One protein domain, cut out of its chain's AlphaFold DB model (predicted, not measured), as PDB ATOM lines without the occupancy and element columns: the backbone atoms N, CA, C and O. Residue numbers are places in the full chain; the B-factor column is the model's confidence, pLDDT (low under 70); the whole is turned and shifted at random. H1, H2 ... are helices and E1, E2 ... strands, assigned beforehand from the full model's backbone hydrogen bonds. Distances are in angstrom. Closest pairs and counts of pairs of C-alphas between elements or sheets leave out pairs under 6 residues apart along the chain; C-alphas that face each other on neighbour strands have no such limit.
ATOM      1  N   PHE A   4     -40.523  34.100  31.291       91.06
ATOM      2  CA  PHE A   4     -39.577  34.226  30.197       91.06
ATOM      3  C   PHE A   4     -39.118  35.665  30.109       91.06
ATOM      4  O   PHE A   4     -39.902  36.591  30.336       91.06
ATOM      5  N   ILE A   5     -37.846  35.854  29.782       92.12
ATOM      6  CA  ILE A   5     -37.302  37.180  29.549       92.12
ATOM      7  C   ILE A   5     -37.339  37.449  28.054       92.12
ATOM      8  O   ILE A   5     -36.884  36.628  27.260       92.12
ATOM      9  N   ILE A   6     -37.901  38.594  27.683       92.75
ATOM     10  CA  ILE A   6     -38.022  39.026  26.297       92.75
ATOM     11  C   ILE A   6     -37.265  40.330  26.055       92.75
ATOM     12  O   ILE A   6     -37.266  41.233  26.893       92.75
ATOM     13  N   SER A   7     -36.682  40.458  24.869       91.69
ATOM     14  CA  SER A   7     -36.179  41.723  24.328       91.69
ATOM     15  C   SER A   7     -36.335  41.760  22.808       91.69
ATOM     16  O   SER A   7     -36.548  40.734  22.165       91.69
ATOM     17  N   PHE A   8     -36.263  42.953  22.221       89.62
ATOM     18  CA  PHE A   8     -36.300  43.180  20.777       89.62
ATOM     19  C   PHE A   8     -35.055  43.972  20.374       89.62
ATOM     20  O   PHE A   8     -34.925  45.154  20.712       89.62
ATOM     21  N   GLY A   9     -34.129  43.312  19.674       84.50
ATOM     22  CA  GLY A   9     -32.815  43.884  19.384       84.50
ATOM     23  C   GLY A   9     -32.057  44.236  20.669       84.50
ATOM     24  O   GLY A   9     -31.915  43.401  21.559       84.50
ATOM     25  N   ASP A  10     -31.626  45.489  20.773       83.06
ATOM     26  CA  ASP A  10     -30.896  46.056  21.913       83.06
ATOM     27  C   ASP A  10     -31.840  46.760  22.914       83.06
ATOM     28  O   ASP A  10     -31.453  47.726  23.576       83.06
ATOM     29  N   SER A  11     -33.117  46.358  22.974       85.94
ATOM     30  CA  SER A  11     -34.068  46.937  23.927       85.94
ATOM     31  C   SER A  11     -33.790  46.467  25.349       85.94
ATOM     32  O   SER A  11     -33.158  45.432  25.571       85.94
ATOM     33  N   ASP A  12     -34.399  47.161  26.306       89.50
ATOM     34  CA  ASP A  12     -34.534  46.642  27.660       89.50
ATOM     35  C   ASP A  12     -35.198  45.254  27.657       89.50
ATOM     36  O   ASP A  12     -35.988  44.909  26.765       89.50
ATOM     37  N   LYS A  13     -34.839  44.466  28.670       92.06
ATOM     38  CA  LYS A  13     -35.348  43.118  28.923       92.06
ATOM     39  C   LYS A  13     -36.550  43.176  29.865       92.06
ATOM     40  O   LYS A  13     -36.512  43.889  30.869       92.06
ATOM     41  N   TYR A  14     -37.581  42.392  29.570       93.19
ATOM     42  CA  TYR A  14     -38.826  42.351  30.342       93.19
ATOM     43  C   TYR A  14     -39.226  40.916  30.670       93.19
ATOM     44  O   TYR A  14     -39.021  40.026  29.850       93.19
ATOM     45  N   SER A  15     -39.823  40.690  31.840       93.00
ATOM     46  CA  SER A  15     -40.335  39.379  32.246       93.00
ATOM     47  C   SER A  15     -41.800  39.192  31.838       93.00
ATOM     48  O   SER A  15     -42.632  40.087  31.996       93.00
ATOM     49  N   VAL A  16     -42.131  38.017  31.308       92.06
ATOM     50  CA  VAL A  16     -43.495  37.612  30.942       92.06
ATOM     51  C   VAL A  16     -43.801  36.299  31.637       92.06
ATOM     52  O   VAL A  16     -43.091  35.318  31.430       92.06
ATOM     53  N   HIS A  17     -44.844  36.272  32.464       90.62
ATOM     54  CA  HIS A  17     -45.257  35.038  33.121       90.62
ATOM     55  C   HIS A  17     -45.986  34.132  32.134       90.62
ATOM     56  O   HIS A  17     -46.981  34.542  31.545       90.62
ATOM     57  N   PHE A  18     -45.533  32.889  32.011       89.75
ATOM     58  CA  PHE A  18     -46.183  31.889  31.178       89.75
ATOM     59  C   PHE A  18     -45.942  30.499  31.759       89.75
ATOM     60  O   PHE A  18     -44.802  30.068  31.940       89.75
ATOM     61  N   ASP A  19     -47.021  29.779  32.049       85.81
ATOM     62  CA  ASP A  19     -46.956  28.448  32.651       85.81
ATOM     63  C   ASP A  19     -46.799  27.364  31.570       85.81
ATOM     64  O   ASP A  19     -47.709  26.581  31.304       85.81
ATOM     65  N   GLY A  20     -45.620  27.325  30.943       87.25
ATOM     66  CA  GLY A  20     -45.254  26.337  29.925       87.25
ATOM     67  C   GLY A  20     -43.745  26.243  29.690       87.25
ATOM     68  O   GLY A  20     -42.935  26.723  30.487       87.25
ATOM     69  N   SER A  21     -43.352  25.562  28.620       90.94
ATOM     70  CA  SER A  21     -41.976  25.528  28.110       90.94
ATOM     71  C   SER A  21     -41.661  26.738  27.226       90.94
ATOM     72  O   SER A  21     -42.571  27.402  26.726       90.94
ATOM     73  N   LEU A  22     -40.371  26.997  26.992       89.50
ATOM     74  CA  LEU A  22     -39.919  28.017  26.041       89.50
ATOM     75  C   LEU A  22     -40.550  27.836  24.653       89.50
ATOM     76  O   LEU A  22     -41.055  28.793  24.074       89.50
ATOM     77  N   GLU A  23     -40.590  26.601  24.147       90.75
ATOM     78  CA  GLU A  23     -41.169  26.291  22.835       90.75
ATOM     79  C   GLU A  23     -42.678  26.594  22.782       90.75
ATOM     80  O   GLU A  23     -43.187  27.105  21.781       90.75
ATOM     81  N   GLU A  24     -43.405  26.305  23.863       92.00
ATOM     82  CA  GLU A  24     -44.827  26.641  23.977       92.00
ATOM     83  C   GLU A  24     -45.041  28.152  24.072       92.00
ATOM     84  O   GLU A  24     -45.974  28.670  23.456       92.00
ATOM     85  N   PHE A  25     -44.168  28.868  24.785       92.38
ATOM     86  CA  PHE A  25     -44.228  30.321  24.876       92.38
ATOM     87  C   PHE A  25     -43.972  30.979  23.517       92.38
ATOM     88  O   PHE A  25     -44.761  31.823  23.095       92.38
ATOM     89  N   GLU A  26     -42.953  30.549  22.771       90.94
ATOM     90  CA  GLU A  26     -42.659  31.065  21.425       90.94
ATOM     91  C   GLU A  26     -43.792  30.810  20.416       90.94
ATOM     92  O   GLU A  26     -43.964  31.561  19.450       90.94
ATOM     93  N   LYS A  27     -44.599  29.767  20.642       92.69
ATOM     94  CA  LYS A  27     -45.790  29.438  19.840       92.69
ATOM     95  C   LYS A  27     -47.085  30.020  20.417       92.69
ATOM     96  O   LYS A  27     -48.144  29.875  19.800       92.69
ATOM     97  N   SER A  28     -47.024  30.672  21.576       92.69
ATOM     98  CA  SER A  28     -48.200  31.169  22.282       92.69
ATOM     99  C   SER A  28     -48.836  32.373  21.582       92.69
ATOM    100  O   SER A  28     -48.188  33.178  20.904       92.69
ATOM    101  N   SER A  29     -50.144  32.535  21.790       93.50
ATOM    102  CA  SER A  29     -50.877  33.731  21.362       93.50
ATOM    103  C   SER A  29     -50.394  34.993  22.078       93.50
ATOM    104  O   SER A  29     -50.475  36.081  21.510       93.50
ATOM    105  N   GLU A  30     -49.869  34.858  23.297       91.69
ATOM    106  CA  GLU A  30     -49.307  35.955  24.078       91.69
ATOM    107  C   GLU A  30     -48.028  36.498  23.444       91.69
ATOM    108  O   GLU A  30     -47.957  37.686  23.129       91.69
ATOM    109  N   PHE A  31     -47.056  35.630  23.155       92.88
ATOM    110  CA  PHE A  31     -45.828  36.045  22.485       92.88
ATOM    111  C   PHE A  31     -46.108  36.617  21.094       92.88
ATOM    112  O   PHE A  31     -45.564  37.663  20.726       92.88
ATOM    113  N   LYS A  32     -47.031  36.000  20.343       93.25
ATOM    114  CA  LYS A  32     -47.492  36.546  19.062       93.25
ATOM    115  C   LYS A  32     -48.073  37.953  19.223       93.25
ATOM    116  O   LYS A  32     -47.677  38.853  18.492       93.25
ATOM    117  N   ARG A  33     -48.953  38.172  20.205       93.69
ATOM    118  CA  ARG A  33     -49.540  39.490  20.491       93.69
ATOM    119  C   ARG A  33     -48.471  40.532  20.826       93.69
ATOM    120  O   ARG A  33     -48.593  41.670  20.383       93.69
ATOM    121  N   ILE A  34     -47.447  40.168  21.599       93.12
ATOM    122  CA  ILE A  34     -46.338  41.070  21.940       93.12
ATOM    123  C   ILE A  34     -45.559  41.448  20.675       93.12
ATOM    124  O   ILE A  34     -45.343  42.633  20.423       93.12
ATOM    125  N   LYS A  35     -45.194  40.457  19.850       92.00
ATOM    126  CA  LYS A  35     -44.509  40.685  18.570       92.00
ATOM    127  C   LYS A  35     -45.309  41.590  17.645       92.00
ATOM    128  O   LYS A  35     -44.761  42.577  17.163       92.00
ATOM    129  N   ASP A  36     -46.584  41.276  17.434       92.06
ATOM    130  CA  ASP A  36     -47.469  42.038  16.555       92.06
ATOM    131  C   ASP A  36     -47.606  43.482  17.070       92.06
ATOM    132  O   ASP A  36     -47.411  44.426  16.313       92.06
ATOM    133  N   ALA A  37     -47.789  43.685  18.381       92.38
ATOM    134  CA  ALA A  37     -47.904  45.022  18.968       92.38
ATOM    135  C   ALA A  37     -46.645  45.890  18.791       92.38
ATOM    136  O   ALA A  37     -46.762  47.098  18.572       92.38
ATOM    137  N   VAL A  38     -45.448  45.310  18.917       91.00
ATOM    138  CA  VAL A  38     -44.187  46.036  18.684       91.00
ATOM    139  C   VAL A  38     -43.999  46.310  17.193       91.00
ATOM    140  O   VAL A  38     -43.656  47.426  16.797       91.00
ATOM    141  N   TYR A  39     -44.257  45.308  16.357       89.25
ATOM    142  CA  TYR A  39     -44.064  45.383  14.916       89.25
ATOM    143  C   TYR A  39     -45.015  46.373  14.241       89.25
ATOM    144  O   TYR A  39     -44.562  47.204  13.454       89.25
ATOM    145  N   ASP A  40     -46.298  46.351  14.600       90.62
ATOM    146  CA  ASP A  40     -47.308  47.269  14.075       90.62
ATOM    147  C   ASP A  40     -46.983  48.715  14.457       90.62
ATOM    148  O   ASP A  40     -46.951  49.589  13.591       90.62
ATOM    149  N   TYR A  41     -46.617  48.961  15.721       91.00
ATOM    150  CA  TYR A  41     -46.223  50.294  16.181       91.00
ATOM    151  C   TYR A  41     -45.045  50.862  15.379       91.00
ATOM    152  O   TYR A  41     -45.036  52.035  15.004       91.00
ATOM    153  N   VAL A  42     -44.033  50.039  15.100       88.00
ATOM    154  CA  VAL A  42     -42.873  50.482  14.323       88.00
ATOM    155  C   VAL A  42     -43.234  50.684  12.851       88.00
ATOM    156  O   VAL A  42     -42.823  51.687  12.262       88.00
ATOM    157  N   LYS A  43     -44.018  49.780  12.258       86.94
ATOM    158  CA  LYS A  43     -44.464  49.875  10.860       86.94
ATOM    159  C   LYS A  43     -45.305  51.110  10.570       86.94
ATOM    160  O   LYS A  43     -45.207  51.669   9.482       86.94
ATOM    161  N   GLU A  44     -46.098  51.568  11.535       88.94
ATOM    162  CA  GLU A  44     -46.834  52.833  11.418       88.94
ATOM    163  C   GLU A  44     -45.907  54.050  11.289       88.94
ATOM    164  O   GLU A  44     -46.313  55.096  10.782       88.94
ATOM    165  N   LYS A  45     -44.661  53.945  11.768       87.56
ATOM    166  CA  LYS A  45     -43.690  55.045  11.774       87.56
ATOM    167  C   LYS A  45     -42.605  54.896  10.714       87.56
ATOM    168  O   LYS A  45     -42.006  55.901  10.332       87.56
ATOM    169  N   LEU A  46     -42.313  53.673  10.263       82.69
ATOM    170  CA  LEU A  46     -41.182  53.357   9.393       82.69
ATOM    171  C   LEU A  46     -41.530  52.292   8.336       82.69
ATOM    172  O   LEU A  46     -42.331  51.398   8.593       82.69
ATOM    173  N   PRO A  47     -40.876  52.311   7.157       78.31
ATOM    174  CA  PRO A  47     -41.078  51.283   6.137       78.31
ATOM    175  C   PRO A  47     -40.716  49.876   6.635       78.31
ATOM    176  O   PRO A  47     -39.632  49.666   7.186       78.31
ATOM    177  N   ALA A  48     -41.577  48.894   6.348       72.06
ATOM    178  CA  ALA A  48     -41.451  47.502   6.802       72.06
ATOM    179  C   ALA A  48     -40.076  46.866   6.524       72.06
ATOM    180  O   ALA A  48     -39.513  46.214   7.400       72.06
ATOM    181  N   ALA A  49     -39.495  47.131   5.349       69.00
ATOM    182  CA  ALA A  49     -38.189  46.604   4.937       69.00
ATOM    183  C   ALA A  49     -37.030  46.999   5.874       69.00
ATOM    184  O   ALA A  49     -35.983  46.363   5.869       69.00
ATOM    185  N   LYS A  50     -37.198  48.053   6.681       69.50
ATOM    186  CA  LYS A  50     -36.185  48.519   7.639       69.50
ATOM    187  C   LYS A  50     -36.416  48.015   9.066       69.50
ATOM    188  O   LYS A  50     -35.619  48.314   9.948       69.50
ATOM    189  N   CYS A  51     -37.509  47.290   9.292       70.81
ATOM    190  CA  CYS A  51     -37.952  46.872  10.617       70.81
ATOM    191  C   CYS A  51     -37.451  45.463  10.976       70.81
ATOM    192  O   CYS A  51     -37.145  45.203  12.136       70.81
ATOM    193  N   GLU A  52     -37.318  44.567   9.993       67.75
ATOM    194  CA  GLU A  52     -37.021  43.142  10.224       67.75
ATOM    195  C   GLU A  52     -35.699  42.897  10.960       67.75
ATOM    196  O   GLU A  52     -35.657  42.079  11.870       67.75
ATOM    197  N   ALA A  53     -34.643  43.650  10.645       64.75
ATOM    198  CA  ALA A  53     -33.323  43.444  11.249       64.75
ATOM    199  C   ALA A  53     -33.203  43.924  12.710       64.75
ATOM    200  O   ALA A  53     -32.207  43.633  13.367       64.75
ATOM    201  N   VAL A  54     -34.168  44.703  13.213       67.69
ATOM    202  CA  VAL A  54     -34.119  45.291  14.569       67.69
ATOM    203  C   VAL A  54     -35.204  44.720  15.478       67.69
ATOM    204  O   VAL A  54     -35.091  44.791  16.695       67.69
ATOM    205  N   LEU A  55     -36.236  44.111  14.894       77.38
ATOM    206  CA  LEU A  55     -37.382  43.575  15.620       77.38
ATOM    207  C   LEU A  55     -37.328  42.066  15.826       77.38
ATOM    208  O   LEU A  55     -38.347  41.477  16.175       77.38
ATOM    209  N   THR A  56     -36.169  41.437  15.625       84.75
ATOM    210  CA  THR A  56     -35.974  40.040  16.011       84.75
ATOM    211  C   THR A  56     -36.122  39.935  17.531       84.75
ATOM    212  O   THR A  56     -35.296  40.505  18.253       84.75
ATOM    213  N   PRO A  57     -37.168  39.257  18.031       89.62
ATOM    214  CA  PRO A  57     -37.325  39.058  19.456       89.62
ATOM    215  C   PRO A  57     -36.314  38.015  19.930       89.62
ATOM    216  O   PRO A  57     -36.118  36.994  19.269       89.62
ATOM    217  N   HIS A  58     -35.714  38.253  21.087       91.00
ATOM    218  CA  HIS A  58     -34.976  37.246  21.830       91.00
ATOM    219  C   HIS A  58     -35.821  36.827  23.026       91.00
ATOM    220  O   HIS A  58     -36.321  37.680  23.760       91.00
ATOM    221  N   VAL A  59     -35.979  35.517  23.203       91.62
ATOM    222  CA  VAL A  59     -36.566  34.924  24.404       91.62
ATOM    223  C   VAL A  59     -35.513  34.070  25.098       91.62
ATOM    224  O   VAL A  59     -34.774  33.352  24.427       91.62
ATOM    225  N   GLU A  60     -35.424  34.162  26.418       90.31
ATOM    226  CA  GLU A  60     -34.559  33.316  27.240       90.31
ATOM    227  C   GLU A  60     -35.295  32.854  28.506       90.31
ATOM    228  O   GLU A  60     -36.174  33.549  29.031       90.31
ATOM    229  N   GLU A  61     -34.939  31.663  28.994       86.00
ATOM    230  CA  GLU A  61     -35.335  31.217  30.330       86.00
ATOM    231  C   GLU A  61     -34.432  31.899  31.371       86.00
ATOM    232  O   GLU A  61     -33.217  31.976  31.170       86.00
ATOM    233  N   PRO A  62     -34.977  32.407  32.486       79.50
ATOM    234  CA  PRO A  62     -34.158  33.000  33.528       79.50
ATOM    235  C   PRO A  62     -33.297  31.914  34.191       79.50
ATOM    236  O   PRO A  62     -33.816  30.960  34.765       79.50
ATOM    237  N   GLU A  63     -31.972  32.084  34.183       70.00
ATOM    238  CA  GLU A  63     -31.022  31.177  34.859       70.00
ATOM    239  C   GLU A  63     -31.109  31.237  36.405       70.00
ATOM    240  O   GLU A  63     -30.382  30.541  37.114       70.00
ATOM    241  N   GLY A  64     -32.001  32.067  36.957       69.06
ATOM    242  CA  GLY A  64     -32.170  32.284  38.391       69.06
ATOM    243  C   GLY A  64     -33.458  33.037  38.726       69.06
ATOM    244  O   GLY A  64     -34.465  32.924  38.035       69.06
ATOM    245  N   SER A  65     -33.439  33.816  39.808       61.22
ATOM    246  CA  SER A  65     -34.601  34.603  40.228       61.22
ATOM    247  C   SER A  65     -34.946  35.677  39.185       61.22
ATOM    248  O   SER A  65     -34.140  36.562  38.917       61.22
ATOM    249  N   GLU A  66     -36.181  35.666  38.681       61.88
ATOM    250  CA  GLU A  66     -36.784  36.652  37.754       61.88
ATOM    251  C   GLU A  66     -36.800  38.116  38.260       61.88
ATOM    252  O   GLU A  66     -37.193  39.038  37.550       61.88
ATOM    253  N   TRP A  67     -36.315  38.344  39.482       61.84
ATOM    254  CA  TRP A  67     -36.422  39.568  40.281       61.84
ATOM    255  C   TRP A  67     -35.625  40.763  39.741       61.84
ATOM    256  O   TRP A  67     -35.728  41.860  40.286       61.84
ATOM    257  N   GLY A  68     -34.827  40.568  38.690       78.88
ATOM    258  CA  GLY A  68     -34.058  41.633  38.044       78.88
ATOM    259  C   GLY A  68     -34.786  42.333  36.896       78.88
ATOM    260  O   GLY A  68     -34.352  43.411  36.492       78.88
ATOM    261  N   TYR A  69     -35.870  41.749  36.372       87.25
ATOM    262  CA  TYR A  69     -36.514  42.236  35.152       87.25
ATOM    263  C   TYR A  69     -37.927  42.762  35.417       87.25
ATOM    264  O   TYR A  69     -38.733  42.074  36.052       87.25
ATOM    265  N   PRO A  70     -38.268  43.963  34.915       91.38
ATOM    266  CA  PRO A  70     -39.616  44.495  35.037       91.38
ATOM    267  C   PRO A  70     -40.613  43.631  34.254       91.38
ATOM    268  O   PRO A  70     -40.357  43.255  33.110       91.38
ATOM    269  N   GLY A  71     -41.775  43.369  34.853       91.88
ATOM    270  CA  GLY A  71     -42.859  42.649  34.186       91.88
ATOM    271  C   GLY A  71     -43.378  43.405  32.965       91.88
ATOM    272  O   GLY A  71     -43.512  44.633  32.997       91.88
ATOM    273  N   LEU A  72     -43.697  42.691  31.888       92.31
ATOM    274  CA  LEU A  72     -44.250  43.283  30.675       92.31
ATOM    275  C   LEU A  72     -45.746  43.598  30.834       92.31
ATOM    276  O   LEU A  72     -46.624  42.923  30.298       92.31
ATOM    277  N   ASP A  73     -46.036  44.660  31.576       91.94
ATOM    278  CA  ASP A  73     -47.361  45.267  31.634       91.94
ATOM    279  C   ASP A  73     -47.594  46.248  30.466       91.94
ATOM    280  O   ASP A  73     -46.765  46.423  29.571       91.94
ATOM    281  N   THR A  74     -48.747  46.922  30.460       90.44
ATOM    282  CA  THR A  74     -49.083  47.903  29.413       90.44
ATOM    283  C   THR A  74     -48.093  49.071  29.353       90.44
ATOM    284  O   THR A  74     -47.783  49.546  28.264       90.44
ATOM    285  N   ILE A  75     -47.567  49.531  30.491       93.88
ATOM    286  CA  ILE A  75     -46.634  50.665  30.548       93.88
ATOM    287  C   ILE A  75     -45.286  50.256  29.955       93.88
ATOM    288  O   ILE A  75     -44.694  50.989  29.162       93.88
ATOM    289  N   ASN A  76     -44.805  49.079  30.329       94.44
ATOM    290  CA  ASN A  76     -43.528  48.548  29.883       94.44
ATOM    291  C   ASN A  76     -43.574  48.088  28.420       94.44
ATOM    292  O   ASN A  76     -42.607  48.301  27.692       94.44
ATOM    293  N   LEU A  77     -44.721  47.605  27.930       93.12
ATOM    294  CA  LEU A  77     -44.934  47.375  26.499       93.12
ATOM    295  C   LEU A  77     -44.827  48.677  25.683       93.12
ATOM    296  O   LEU A  77     -44.229  48.684  24.608       93.12
ATOM    297  N   GLU A  78     -45.358  49.795  26.187       93.69
ATOM    298  CA  GLU A  78     -45.208  51.100  25.528       93.69
ATOM    299  C   GLU A  78     -43.757  51.602  25.524       93.69
ATOM    300  O   GLU A  78     -43.324  52.227  24.553       93.69
ATOM    301  N   LYS A  79     -42.978  51.317  26.575       93.31
ATOM    302  CA  LYS A  79     -41.533  51.604  26.582       93.31
ATOM    303  C   LYS A  79     -40.804  50.759  25.543       93.31
ATOM    304  O   LYS A  79     -40.115  51.322  24.698       93.31
ATOM    305  N   LEU A  80     -41.054  49.449  25.530       92.25
ATOM    306  CA  LEU A  80     -40.467  48.512  24.575       92.25
ATOM    307  C   LEU A  80     -40.711  48.944  23.119       92.25
ATOM    308  O   LEU A  80     -39.782  48.983  22.315       92.25
ATOM    309  N   LYS A  81     -41.942  49.361  22.792       92.62
ATOM    310  CA  LYS A  81     -42.301  49.932  21.483       92.62
ATOM    311  C   LYS A  81     -41.460  51.159  21.118       92.62
ATOM    312  O   LYS A  81     -40.958  51.268  19.996       92.62
ATOM    313  N   LYS A  82     -41.314  52.103  22.051       92.12
ATOM    314  CA  LYS A  82     -40.538  53.335  21.839       92.12
ATOM    315  C   LYS A  82     -39.049  53.050  21.696       92.12
ATOM    316  O   LYS A  82     -38.415  53.652  20.831       92.12
ATOM    317  N   ASP A  83     -38.507  52.125  22.482       91.19
ATOM    318  CA  ASP A  83     -37.105  51.730  22.381       91.19
ATOM    319  C   ASP A  83     -36.805  51.030  21.066       91.19
ATOM    320  O   ASP A  83     -35.825  51.377  20.410       91.19
ATOM    321  N   ALA A  84     -37.673  50.119  20.627       88.94
ATOM    322  CA  ALA A  84     -37.544  49.474  19.327       88.94
ATOM    323  C   ALA A  84     -37.530  50.508  18.183       88.94
ATOM    324  O   ALA A  84     -36.657  50.478  17.312       88.94
ATOM    325  N   LEU A  85     -38.436  51.493  18.220       89.31
ATOM    326  CA  LEU A  85     -38.454  52.590  17.249       89.31
ATOM    327  C   LEU A  85     -37.164  53.428  17.298       89.31
ATOM    328  O   LEU A  85     -36.577  53.726  16.253       89.31
ATOM    329  N   ARG A  86     -36.711  53.796  18.503       89.06
ATOM    330  CA  ARG A  86     -35.496  54.593  18.720       89.06
ATOM    331  C   ARG A  86     -34.263  53.884  18.167       89.06
ATOM    332  O   ARG A  86     -33.466  54.516  17.480       89.06
ATOM    333  N   GLN A  87     -34.120  52.585  18.416       86.25
ATOM    334  CA  GLN A  87     -33.002  51.789  17.905       86.25
ATOM    335  C   GLN A  87     -32.922  51.829  16.376       86.25
ATOM    336  O   GLN A  87     -31.848  52.049  15.814       86.25
ATOM    337  N   ILE A  88     -34.060  51.688  15.691       84.25
ATOM    338  CA  ILE A  88     -34.095  51.753  14.227       84.25
ATOM    339  C   ILE A  88     -33.710  53.155  13.742       84.25
ATOM    340  O   ILE A  88     -32.918  53.289  12.808       84.25
ATOM    341  N   GLN A  89     -34.226  54.210  14.377       85.50
ATOM    342  CA  GLN A  89     -33.890  55.593  14.023       85.50
ATOM    343  C   GLN A  89     -32.397  55.896  14.215       85.50
ATOM    344  O   GLN A  89     -31.795  56.542  13.353       85.50
ATOM    345  N   VAL A  90     -31.787  55.396  15.295       84.88
ATOM    346  CA  VAL A  90     -30.344  55.518  15.548       84.88
ATOM    347  C   VAL A  90     -29.558  54.799  14.455       84.88
ATOM    348  O   VAL A  90     -28.727  55.435  13.813       84.88
ATOM    349  N   LYS A  91     -29.879  53.531  14.150       80.56
ATOM    350  CA  LYS A  91     -29.212  52.780  13.069       80.56
ATOM    351  C   LYS A  91     -29.326  53.495  11.719       80.56
ATOM    352  O   LYS A  91     -28.326  53.643  11.026       80.56
ATOM    353  N   MET A  92     -30.505  54.022  11.369       77.94
ATOM    354  CA  MET A  92     -30.679  54.801  10.134       77.94
ATOM    355  C   MET A  92     -29.857  56.096  10.116       77.94
ATOM    356  O   MET A  92     -29.404  56.514   9.051       77.94
ATOM    357  N   SER A  93     -29.701  56.753  11.266       75.56
ATOM    358  CA  SER A  93     -28.932  57.995  11.381       75.56
ATOM    359  C   SER A  93     -27.433  57.728  11.262       75.56
ATOM    360  O   SER A  93     -26.755  58.444  10.531       75.56
ATOM    361  N   SER A  94     -26.938  56.651  11.876       67.12
ATOM    362  CA  SER A  94     -25.546  56.212  11.738       67.12
ATOM    363  C   SER A  94     -25.200  55.854  10.293       67.12
ATOM    364  O   SER A  94     -24.224  56.369   9.765       67.12
ATOM    365  N   THR A  95     -26.054  55.101   9.585       62.88
ATOM    366  CA  THR A  95     -25.815  54.788   8.162       62.88
ATOM    367  C   THR A  95     -25.742  56.044   7.281       62.88
ATOM    368  O   THR A  95     -24.967  56.094   6.323       62.88
ATOM    369  N   LYS A  96     -26.526  57.088   7.592       60.91
ATOM    370  CA  LYS A  96     -26.431  58.383   6.890       60.91
ATOM    371  C   LYS A  96     -25.123  59.116   7.197       60.91
ATOM    372  O   LYS A  96     -24.583  59.759   6.303       60.91
ATOM    373  N   LEU A  97     -24.627  59.032   8.433       59.28
ATOM    374  CA  LEU A  97     -23.348  59.627   8.826       59.28
ATOM    375  C   LEU A  97     -22.169  58.926   8.138       59.28
ATOM    376  O   LEU A  97     -21.329  59.614   7.563       59.28
ATOM    377  N   ASP A  98     -22.161  57.591   8.087       57.31
ATOM    378  CA  ASP A  98     -21.131  56.814   7.376       57.31
ATOM    379  C   ASP A  98     -21.100  57.139   5.874       57.31
ATOM    380  O   ASP A  98     -20.035  57.272   5.272       57.31
ATOM    381  N   SER A  99     -22.273  57.357   5.270       57.00
ATOM    382  CA  SER A  99     -22.383  57.738   3.853       57.00
ATOM    383  C   SER A  99     -21.836  59.144   3.562       57.00
ATOM    384  O   SER A  99     -21.369  59.394   2.453       57.00
ATOM    385  N   ASN A 100     -21.861  60.057   4.539       54.59
ATOM    386  CA  ASN A 100     -21.299  61.406   4.402       54.59
ATOM    387  C   ASN A 100     -19.796  61.463   4.727       54.59
ATOM    388  O   ASN A 100     -19.090  62.323   4.201       54.59
ATOM    389  N   ALA A 101     -19.288  60.550   5.561       52.12
ATOM    390  CA  ALA A 101     -17.861  60.462   5.869       52.12
ATOM    391  C   ALA A 101     -17.032  59.983   4.662       52.12
ATOM    392  O   ALA A 101     -15.914  60.448   4.460       52.12
ATOM    393  N   ALA A 102     -17.603  59.122   3.811       53.28
ATOM    394  CA  ALA A 102     -16.930  58.583   2.627       53.28
ATOM    395  C   ALA A 102     -16.642  59.615   1.513       53.28
ATOM    396  O   ALA A 102     -15.874  59.317   0.604       53.28
ATOM    397  N   PHE A 103     -17.224  60.819   1.572       52.22
ATOM    398  CA  PHE A 103     -17.014  61.887   0.580       52.22
ATOM    399  C   PHE A 103     -16.100  63.027   1.066       52.22
ATOM    400  O   PHE A 103     -15.974  64.038   0.379       52.22
TER     401      PHE A 103
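What this domain is: This is residues 4 to 103 of the 105 residues of an uncharacterized protein of Bacteroidales bacterium (UniProt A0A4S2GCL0). A small antiparallel sheet of three short strands has the helix H2 and the short helix H1 over one face, while the long helix H3 passes H2 and the sheet with its first part and then sticks out as an arm, residues 93 to 103 standing free. The printed part has 100 residues, with three named helices and three named strands in the order E1 E2 H1 H2 E3 H3; the sheet's order is E2 - E1 - E3 and the class is mixed, helices and strands. The whole is only just loose, close to compact, with a radius of gyration of the C-alphas of 15.3 A, and the arm adds to its length in spans of 54 by 26 by 25 A.

Where its parts are: E1, residues 4 to 8, begins with C-alpha 4 at (-39.577, 34.226, 30.197) and is 13.4 A long from first to last C-alpha. E2 is residues 14 to 17, and H1 is residues 22 to 26. H2, residues 29 to 43, is 20.3 A long from C-alpha 29 at (-50.877, 33.731, 21.362). E3 is residues 57 to 60. H3, residues 74 to 101, is 41.1 A long and ends with C-alpha 101 at (-17.861, 60.462, 5.869).

How they stand to each other: E1 is the inner strand of the sheet. E1 and E2 form a hairpin, antiparallel at 141 degrees, with N 6 and O 14 within hydrogen-bond range at 2.8 A. E1 and E3 are antiparallel at 154 degrees, with N 58 and O 7 within range at 2.8 A. E2, H1, H2 and E3 make a split strand-helix-strand unit, two strands running the same way with E1 between them, and its crossover is right-handed. H2 is on the sheet at a height of 9.2 A, making two layers, helix over sheet. H2 lies only just over E1, on which 3 of its C-alphas fall, and runs along the strands, at 12 degrees to E1 on the local plane. H1 is on the same face, at a height of 8.7 A. H3 only grazes the sheet, with residues 76 to 87. With residues 77 to 85 alone H3 touches H2, the same way at a steep tilt of 43 degrees; the closest C-alphas are those of Val 38 and Lys 81, 5.2 A apart. H1 and H3 are apart. In H1, H2 and H3 every O i to N i+4 pair is within hydrogen-bond range.

The domain as a whole: The two C-alphas farthest apart, those of Asp 19 and Phe 103, are 55.2 A apart. Without the residues that stand free, the body spans 36 by 24 by 21 A. The printed part has no cut. The links H2 to E3 and E3 to H3 are long, 13 residues each. The mean pLDDT of the printed part is 83.4, and residues 49 to 50, 52 to 54, 64 to 67 and 94 to 103 are under 70.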